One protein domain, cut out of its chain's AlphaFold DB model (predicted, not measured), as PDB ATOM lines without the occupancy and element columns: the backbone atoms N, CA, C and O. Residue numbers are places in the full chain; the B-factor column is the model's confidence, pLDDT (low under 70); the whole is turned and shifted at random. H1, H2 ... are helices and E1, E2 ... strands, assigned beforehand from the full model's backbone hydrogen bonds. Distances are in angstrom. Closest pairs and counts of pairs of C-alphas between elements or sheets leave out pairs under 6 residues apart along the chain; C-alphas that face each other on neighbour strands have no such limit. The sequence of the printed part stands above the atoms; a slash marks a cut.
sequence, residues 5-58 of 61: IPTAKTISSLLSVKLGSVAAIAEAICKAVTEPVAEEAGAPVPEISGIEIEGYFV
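This is residues 5 to 58 of the 61 residues of an uncharacterized protein of Sinorhizobium meliloti CCNWSX0020 (UniProt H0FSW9). The longest helix, H2, and the shorter H1 stand steeply crossed near each other, while the small H3 and the short strand E1 lie toward the other end of an elongated body. A long unnamed stretch, residues 40 to 54, folds back from H3 toward H1 and H2, then returns to E1 beside the first printed residues. The printed part has 54 residues, with three named helices and one named strand in the order H1, H2, H3, E1 along the chain; the class is mostly helix, with helices holding 25 and strands 3 of the 28 residues in named elements, and the whole is compact, with a radius of gyration of the C-alphas of 10.8 A and spans of 31 by 19 by 17 A.

H2, residues 22 to 32, is 15.4 A long. H1, residues 8 to 16, is 12.3 A long and begins at C-alpha 8 (-21.009, 57.645, 33.942). H3 is residues 35 to 39, 6.4 A. E1, residues 55 to 57, 7.2 A, ends at C-alpha 57 (-7.918, 53.376, 38.951).

H2 and H1 are close but not clearly touching, their closest C-alphas, Ile 25 and Leu 14, 7.1 A apart. They run opposite ways at a steep tilt of 67 degrees, only just short of about perpendicular. H2 is apart from H3. E1 pairs with no named strand, but residues 55 to 56 pair antiparallel with residues 5 to 6. In H1, H2 and H3 every O i to N i+4 pair is within hydrogen-bond range.

The printed part has no cut; the link from H3 to E1 is long. Residues 18 to 20 and 35 to 42 have pLDDT under 70.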
ATOM      1  N   ILE A   5     -12.302  55.590  39.700       86.75
ATOM      2  CA  ILE A   5     -13.267  56.462  39.039       86.75
ATOM      3  C   ILE A   5     -14.209  55.575  38.218       86.75
ATOM      4  O   ILE A   5     -13.785  55.028  37.196       86.75
ATOM      5  N   PRO A   6     -15.477  55.414  38.640       86.44
ATOM      6  CA  PRO A   6     -16.474  54.701  37.854       86.44
ATOM      7  C   PRO A   6     -16.872  55.504  36.609       86.44
ATOM      8  O   PRO A   6     -16.821  56.736  36.592       86.44
ATOM      9  N   THR A   7     -17.324  54.812  35.564       88.50
ATOM     10  CA  THR A   7     -17.897  55.459  34.379       88.50
ATOM     11  C   THR A   7     -19.260  56.090  34.684       88.50
ATOM     12  O   THR A   7     -19.981  55.677  35.596       88.50
ATOM     13  N   ALA A   8     -19.669  57.060  33.859       86.38
ATOM     14  CA  ALA A   8     -21.009  57.645  33.942       86.38
ATOM     15  C   ALA A   8     -22.120  56.594  33.753       86.38
ATOM     16  O   ALA A   8     -23.163  56.682  34.399       86.38
ATOM     17  N   LYS A   9     -21.877  55.571  32.917       86.31
ATOM     18  CA  LYS A   9     -22.793  54.442  32.709       86.31
ATOM     19  C   LYS A   9     -22.998  53.664  34.008       86.31
ATOM     20  O   LYS A   9     -24.137  53.486  34.425       86.31
ATOM     21  N   THR A  10     -21.915  53.290  34.689       87.50
ATOM     22  CA  THR A  10     -21.981  52.609  35.988       87.50
ATOM     23  C   THR A  10     -22.721  53.446  37.029       87.50
ATOM     24  O   THR A  10     -23.625  52.931  37.679       87.50
ATOM     25  N   ILE A  11     -22.423  54.748  37.148       84.44
ATOM     26  CA  ILE A  11     -23.154  55.622  38.081       84.44
ATOM     27  C   ILE A  11     -24.650  55.669  37.740       84.44
ATOM     28  O   ILE A  11     -25.477  55.509  38.634       84.44
ATOM     29  N   SER A  12     -25.018  55.845  36.470       85.44
ATOM     30  CA  SER A  12     -26.426  55.895  36.050       85.44
ATOM     31  C   SER A  12     -27.170  54.590  36.346       85.44
ATOM     32  O   SER A  12     -28.300  54.620  36.842       85.44
ATOM     33  N   SER A  13     -26.542  53.442  36.086       87.62
ATOM     34  CA  SER A  13     -27.110  52.129  36.400       87.62
ATOM     35  C   SER A  13     -27.315  51.961  37.907       87.62
ATOM     36  O   SER A  13     -28.394  51.562  38.337       87.62
ATOM     37  N   LEU A  14     -26.329  52.344  38.727       83.44
ATOM     38  CA  LEU A  14     -26.404  52.229  40.189       83.44
ATOM     39  C   LEU A  14     -27.417  53.198  40.813       83.44
ATOM     40  O   LEU A  14     -28.109  52.855  41.770       83.44
ATOM     41  N   LEU A  15     -27.566  54.399  40.254       82.12
ATOM     42  CA  LEU A  15     -28.626  55.329  40.653       82.12
ATOM     43  C   LEU A  15     -30.022  54.766  40.350       82.12
ATOM     44  O   LEU A  15     -30.974  55.054  41.075       82.12
ATOM     45  N   SER A  16     -30.143  53.922  39.322       81.81
ATOM     46  CA  SER A  16     -31.419  53.323  38.919       81.81
ATOM     47  C   SER A  16     -31.884  52.204  39.861       81.81
ATOM     48  O   SER A  16     -33.084  51.949  39.953       81.81
ATOM     49  N   VAL A  17     -30.980  51.576  40.624       73.81
ATOM     50  CA  VAL A  17     -31.308  50.469  41.552       73.81
ATOM     51  C   VAL A  17     -31.656  50.914  42.979       73.81
ATOM     52  O   VAL A  17     -31.714  50.088  43.882       73.81
ATOM     53  N   LYS A  18     -31.953  52.202  43.219       67.94
ATOM     54  CA  LYS A  18     -32.294  52.730  44.562       67.94
ATOM     55  C   LYS A  18     -31.304  52.283  45.655       67.94
ATOM     56  O   LYS A  18     -31.700  52.049  46.794       67.94
ATOM     57  N   LEU A  19     -30.007  52.228  45.335       64.25
ATOM     58  CA  LEU A  19     -28.932  51.886  46.283       64.25
ATOM     59  C   LEU A  19     -28.786  52.886  47.454       64.25
ATOM     60  O   LEU A  19     -27.965  52.684  48.344       64.25
ATOM     61  N   GLY A  20     -29.596  53.946  47.489       68.88
ATOM     62  CA  GLY A  20     -29.636  54.925  48.567       68.88
ATOM     63  C   GLY A  20     -28.912  56.212  48.189       68.88
ATOM     64  O   GLY A  20     -29.084  56.731  47.087       68.88
ATOM     65  N   SER A  21     -28.142  56.768  49.125       78.62
ATOM     66  CA  SER A  21     -27.409  58.018  48.921       78.62
ATOM     67  C   SER A  21     -26.186  57.826  48.016       78.62
ATOM     68  O   SER A  21     -25.609  56.743  47.936       78.62
ATOM     69  N   VAL A  22     -25.727  58.909  47.380       76.50
ATOM     70  CA  VAL A  22     -24.500  58.912  46.557       76.50
ATOM     71  C   VAL A  22     -23.282  58.405  47.345       76.50
ATOM     72  O   VAL A  22     -22.426  57.722  46.791       76.50
ATOM     73  N   ALA A  23     -23.227  58.677  48.655       79.38
ATOM     74  CA  ALA A  23     -22.169  58.180  49.532       79.38
ATOM     75  C   ALA A  23     -22.187  56.647  49.669       79.38
ATOM     76  O   ALA A  23     -21.130  56.024  49.613       79.38
ATOM     77  N   ALA A  24     -23.372  56.036  49.781       81.56
ATOM     78  CA  ALA A  24     -23.509  54.581  49.845       81.56
ATOM     79  C   ALA A  24     -23.087  53.912  48.527       81.56
ATOM     80  O   ALA A  24     -22.414  52.885  48.549       81.56
ATOM     81  N   ILE A  25     -23.408  54.531  47.385       80.62
ATOM     82  CA  ILE A  25     -22.961  54.064  46.064       80.62
ATOM     83  C   ILE A  25     -21.432  54.112  45.971       80.62
ATOM     84  O   ILE A  25     -20.813  53.131  45.569       80.62
ATOM     85  N   ALA A  26     -20.810  55.222  46.382       82.75
ATOM     86  CA  ALA A  26     -19.356  55.351  46.374       82.75
ATOM     87  C   ALA A  26     -18.681  54.299  47.271       82.75
ATOM     88  O   ALA A  26     -17.690  53.692  46.871       82.75
ATOM     89  N   GLU A  27     -19.231  54.041  48.460       83.75
ATOM     90  CA  GLU A  27     -18.705  53.016  49.361       83.75
ATOM     91  C   GLU A  27     -18.862  51.603  48.784       83.75
ATOM     92  O   GLU A  27     -17.927  50.808  48.850       83.75
ATOM     93  N   ALA A  28     -20.016  51.301  48.185       83.38
ATOM     94  CA  ALA A  28     -20.283  50.006  47.573       83.38
ATOM     95  C   ALA A  28     -19.349  49.740  46.385       83.38
ATOM     96  O   ALA A  28     -18.752  48.667  46.319       83.38
ATOM     97  N   ILE A  29     -19.150  50.735  45.508       84.75
ATOM     98  CA  ILE A  29     -18.163  50.676  44.418       84.75
ATOM     99  C   ILE A  29     -16.805  50.354  45.015       84.75
ATOM    100  O   ILE A  29     -16.227  49.327  44.702       84.75
ATOM    101  N   CYS A  30     -16.339  51.158  45.958       83.94
ATOM    102  CA  CYS A  30     -15.008  51.002  46.523       83.94
ATOM    103  C   CYS A  30     -14.784  49.719  47.330       83.94
ATOM    104  O   CYS A  30     -13.636  49.335  47.532       83.94
ATOM    105  N   LYS A  31     -15.850  49.055  47.788       82.62
ATOM    106  CA  LYS A  31     -15.785  47.700  48.352       82.62
ATOM    107  C   LYS A  31     -15.721  46.624  47.267       82.62
ATOM    108  O   LYS A  31     -15.031  45.630  47.465       82.62
ATOM    109  N   ALA A  32     -16.430  46.811  46.155       79.88
ATOM    110  CA  ALA A  32     -16.473  45.861  45.044       79.88
ATOM    111  C   ALA A  32     -15.184  45.881  44.203       79.88
ATOM    112  O   ALA A  32     -14.684  44.830  43.815       79.88
ATOM    113  N   VAL A  33     -14.615  47.064  43.951       79.06
ATOM    114  CA  VAL A  33     -13.337  47.222  43.241       79.06
ATOM    115  C   VAL A  33     -12.169  47.267  44.223       79.06
ATOM    116  O   VAL A  33     -11.941  48.267  44.901       79.06
ATOM    117  N   THR A  34     -11.381  46.196  44.254       73.19
ATOM    118  CA  THR A  34     -10.077  46.168  44.930       73.19
ATOM    119  C   THR A  34      -8.960  46.320  43.894       73.19
ATOM    120  O   THR A  34      -8.969  45.623  42.884       73.19
ATOM    121  N   GLU A  35      -8.010  47.243  44.131       64.56
ATOM    122  CA  GLU A  35      -6.856  47.508  43.237       64.56
ATOM    123  C   GLU A  35      -6.153  46.222  42.759       64.56
ATOM    124  O   GLU A  35      -6.049  46.043  41.549       64.56
ATOM    125  N   PRO A  36      -5.741  45.287  43.642       61.03
ATOM    126  CA  PRO A  36      -5.024  44.092  43.198       61.03
ATOM    127  C   PRO A  36      -5.877  43.145  42.343       61.03
ATOM    128  O   PRO A  36      -5.347  42.566  41.409       61.03
ATOM    129  N   VAL A  37      -7.184  43.019  42.607       62.16
ATOM    130  CA  VAL A  37      -8.060  42.113  41.838       62.16
ATOM    131  C   VAL A  37      -8.373  42.692  40.461       62.16
ATOM    132  O   VAL A  37      -8.418  41.966  39.482       62.16
ATOM    133  N   ALA A  38      -8.558  44.007  40.349       61.06
ATOM    134  CA  ALA A  38      -8.866  44.636  39.065       61.06
ATOM    135  C   ALA A  38      -7.664  44.715  38.105       61.06
ATOM    136  O   ALA A  38      -7.856  44.869  36.900       61.06
ATOM    137  N   GLU A  39      -6.435  44.645  38.626       64.44
ATOM    138  CA  GLU A  39      -5.212  44.607  37.815       64.44
ATOM    139  C   GLU A  39      -4.824  43.182  37.375       64.44
ATOM    140  O   GLU A  39      -3.981  43.024  36.487       64.44
ATOM    141  N   GLU A  40      -5.450  42.141  37.937       67.94
ATOM    142  CA  GLU A  40      -5.231  40.753  37.530       67.94
ATOM    143  C   GLU A  40      -5.933  40.442  36.197       67.94
ATOM    144  O   GLU A  40      -7.155  40.524  36.052       67.94
ATOM    145  N   ALA A  41      -5.147  40.048  35.191       58.09
ATOM    146  CA  ALA A  41      -5.674  39.646  33.893       58.09
ATOM    147  C   ALA A  41      -6.577  38.407  34.035       58.09
ATOM    148  O   ALA A  41      -6.106  37.322  34.374       58.09
ATOM    149  N   GLY A  42      -7.869  38.571  33.737       65.75
ATOM    150  CA  GLY A  42      -8.873  37.507  33.837       65.75
ATOM    151  C   GLY A  42      -9.667  37.495  35.146       65.75
ATOM    152  O   GLY A  42     -10.504  36.609  35.321       65.75
ATOM    153  N   ALA A  43      -9.451  38.463  36.042       70.12
ATOM    154  CA  ALA A  43     -10.336  38.652  37.182       70.12
ATOM    155  C   ALA A  43     -11.770  38.980  36.719       70.12
ATOM    156  O   ALA A  43     -11.956  39.684  35.719       70.12
ATOM    157  N   PRO A  44     -12.797  38.471  37.424       74.06
ATOM    158  CA  PRO A  44     -14.181  38.788  37.109       74.06
ATOM    159  C   PRO A  44     -14.422  40.292  37.257       74.06
ATOM    160  O   PRO A  44     -13.952  40.915  38.213       74.06
ATOM    161  N   VAL A  45     -15.172  40.868  36.313       79.00
ATOM    162  CA  VAL A  45     -15.593  42.267  36.402       79.00
ATOM    163  C   VAL A  45     -16.431  42.415  37.676       79.00
ATOM    164  O   VAL A  45     -17.407  41.683  37.844       79.00
ATOM    165  N   PRO A  46     -16.056  43.314  38.600       83.19
ATOM    166  CA  PRO A  46     -16.794  43.482  39.839       83.19
ATOM    167  C   PRO A  46     -18.209  43.973  39.545       83.19
ATOM    168  O   PRO A  46     -18.420  44.807  38.666       83.19
ATOM    169  N   GLU A  47     -19.181  43.479  40.304       87.12
ATOM    170  CA  GLU A  47     -20.591  43.816  40.133       87.12
ATOM    171  C   GLU A  47     -21.247  44.219  41.457       87.12
ATOM    172  O   GLU A  47     -20.867  43.763  42.537       87.12
ATOM    173  N   ILE A  48     -22.262  45.081  41.377       84.56
ATOM    174  CA  ILE A  48     -23.114  45.453  42.511       84.56
ATOM    175  C   ILE A  48     -24.557  45.248  42.089       84.56
ATOM    176  O   ILE A  48     -25.033  45.898  41.162       84.56
ATOM    177  N   SER A  49     -25.265  44.354  42.779       83.69
ATOM    178  CA  SER A  49     -26.677  44.067  42.491       83.69
ATOM    179  C   SER A  49     -26.932  43.687  41.018       83.69
ATOM    180  O   SER A  49     -27.949  44.080  40.452       83.69
ATOM    181  N   GLY A  50     -26.005  42.948  40.395       82.69
ATOM    182  CA  GLY A  50     -26.082  42.538  38.986       82.69
ATOM    183  C   GLY A  50     -25.666  43.612  37.973       82.69
ATOM    184  O   GLY A  50     -25.867  43.431  36.775       82.69
ATOM    185  N   ILE A  51     -25.135  44.751  38.431       86.88
ATOM    186  CA  ILE A  51     -24.597  45.812  37.573       86.88
ATOM    187  C   ILE A  51     -23.079  45.720  37.565       86.88
ATOM    188  O   ILE A  51     -22.443  45.920  38.601       86.88
ATOM    189  N   GLU A  52     -22.508  45.502  36.386       89.00
ATOM    190  CA  GLU A  52     -21.064  45.533  36.169       89.00
ATOM    191  C   GLU A  52     -20.485  46.934  36.435       89.00
ATOM    192  O   GLU A  52     -20.984  47.968  35.966       89.00
ATOM    193  N   ILE A  53     -19.414  46.967  37.223       87.25
ATOM    194  CA  ILE A  53     -18.706  48.176  37.626       87.25
ATOM    195  C   ILE A  53     -17.579  48.432  36.629       87.25
ATOM    196  O   ILE A  53     -16.496  47.858  36.709       87.25
ATOM    197  N   GLU A  54     -17.832  49.347  35.700       87.31
ATOM    198  CA  GLU A  54     -16.863  49.808  34.714       87.31
ATOM    199  C   GLU A  54     -16.208  51.102  35.210       87.31
ATOM    200  O   GLU A  54     -16.879  52.018  35.699       87.31
ATOM    201  N   GLY A  55     -14.892  51.216  35.053       86.50
ATOM    202  CA  GLY A  55     -14.131  52.385  35.482       86.50
ATOM    203  C   GLY A  55     -12.630  52.155  35.410       86.50
ATOM    204  O   GLY A  55     -12.166  51.226  34.752       86.50
ATOM    205  N   TYR A  56     -11.864  53.016  36.072       84.75
ATOM    206  CA  TYR A  56     -10.408  52.909  36.111       84.75
ATOM    207  C   TYR A  56      -9.835  53.409  37.434       84.75
ATOM    208  O   TYR A  56     -10.397  54.290  38.086       84.75
ATOM    209  N   PHE A  57      -8.678  52.870  37.816       84.19
ATOM    210  CA  PHE A  57      -7.918  53.376  38.951       84.19
ATOM    211  C   PHE A  57      -7.053  54.568  38.544       84.19
ATOM    212  O   PHE A  57      -6.322  54.533  37.553       84.19
ATOM    213  N   VAL A  58      -7.108  55.632  39.341       84.06
ATOM    214  CA  VAL A  58      -6.196  56.765  39.236       84.06
ATOM    215  C   VAL A  58      -4.843  56.322  39.776       84.06
ATOM    216  O   VAL A  58      -4.647  56.201  40.990       84.06
TER     217      VAL A  58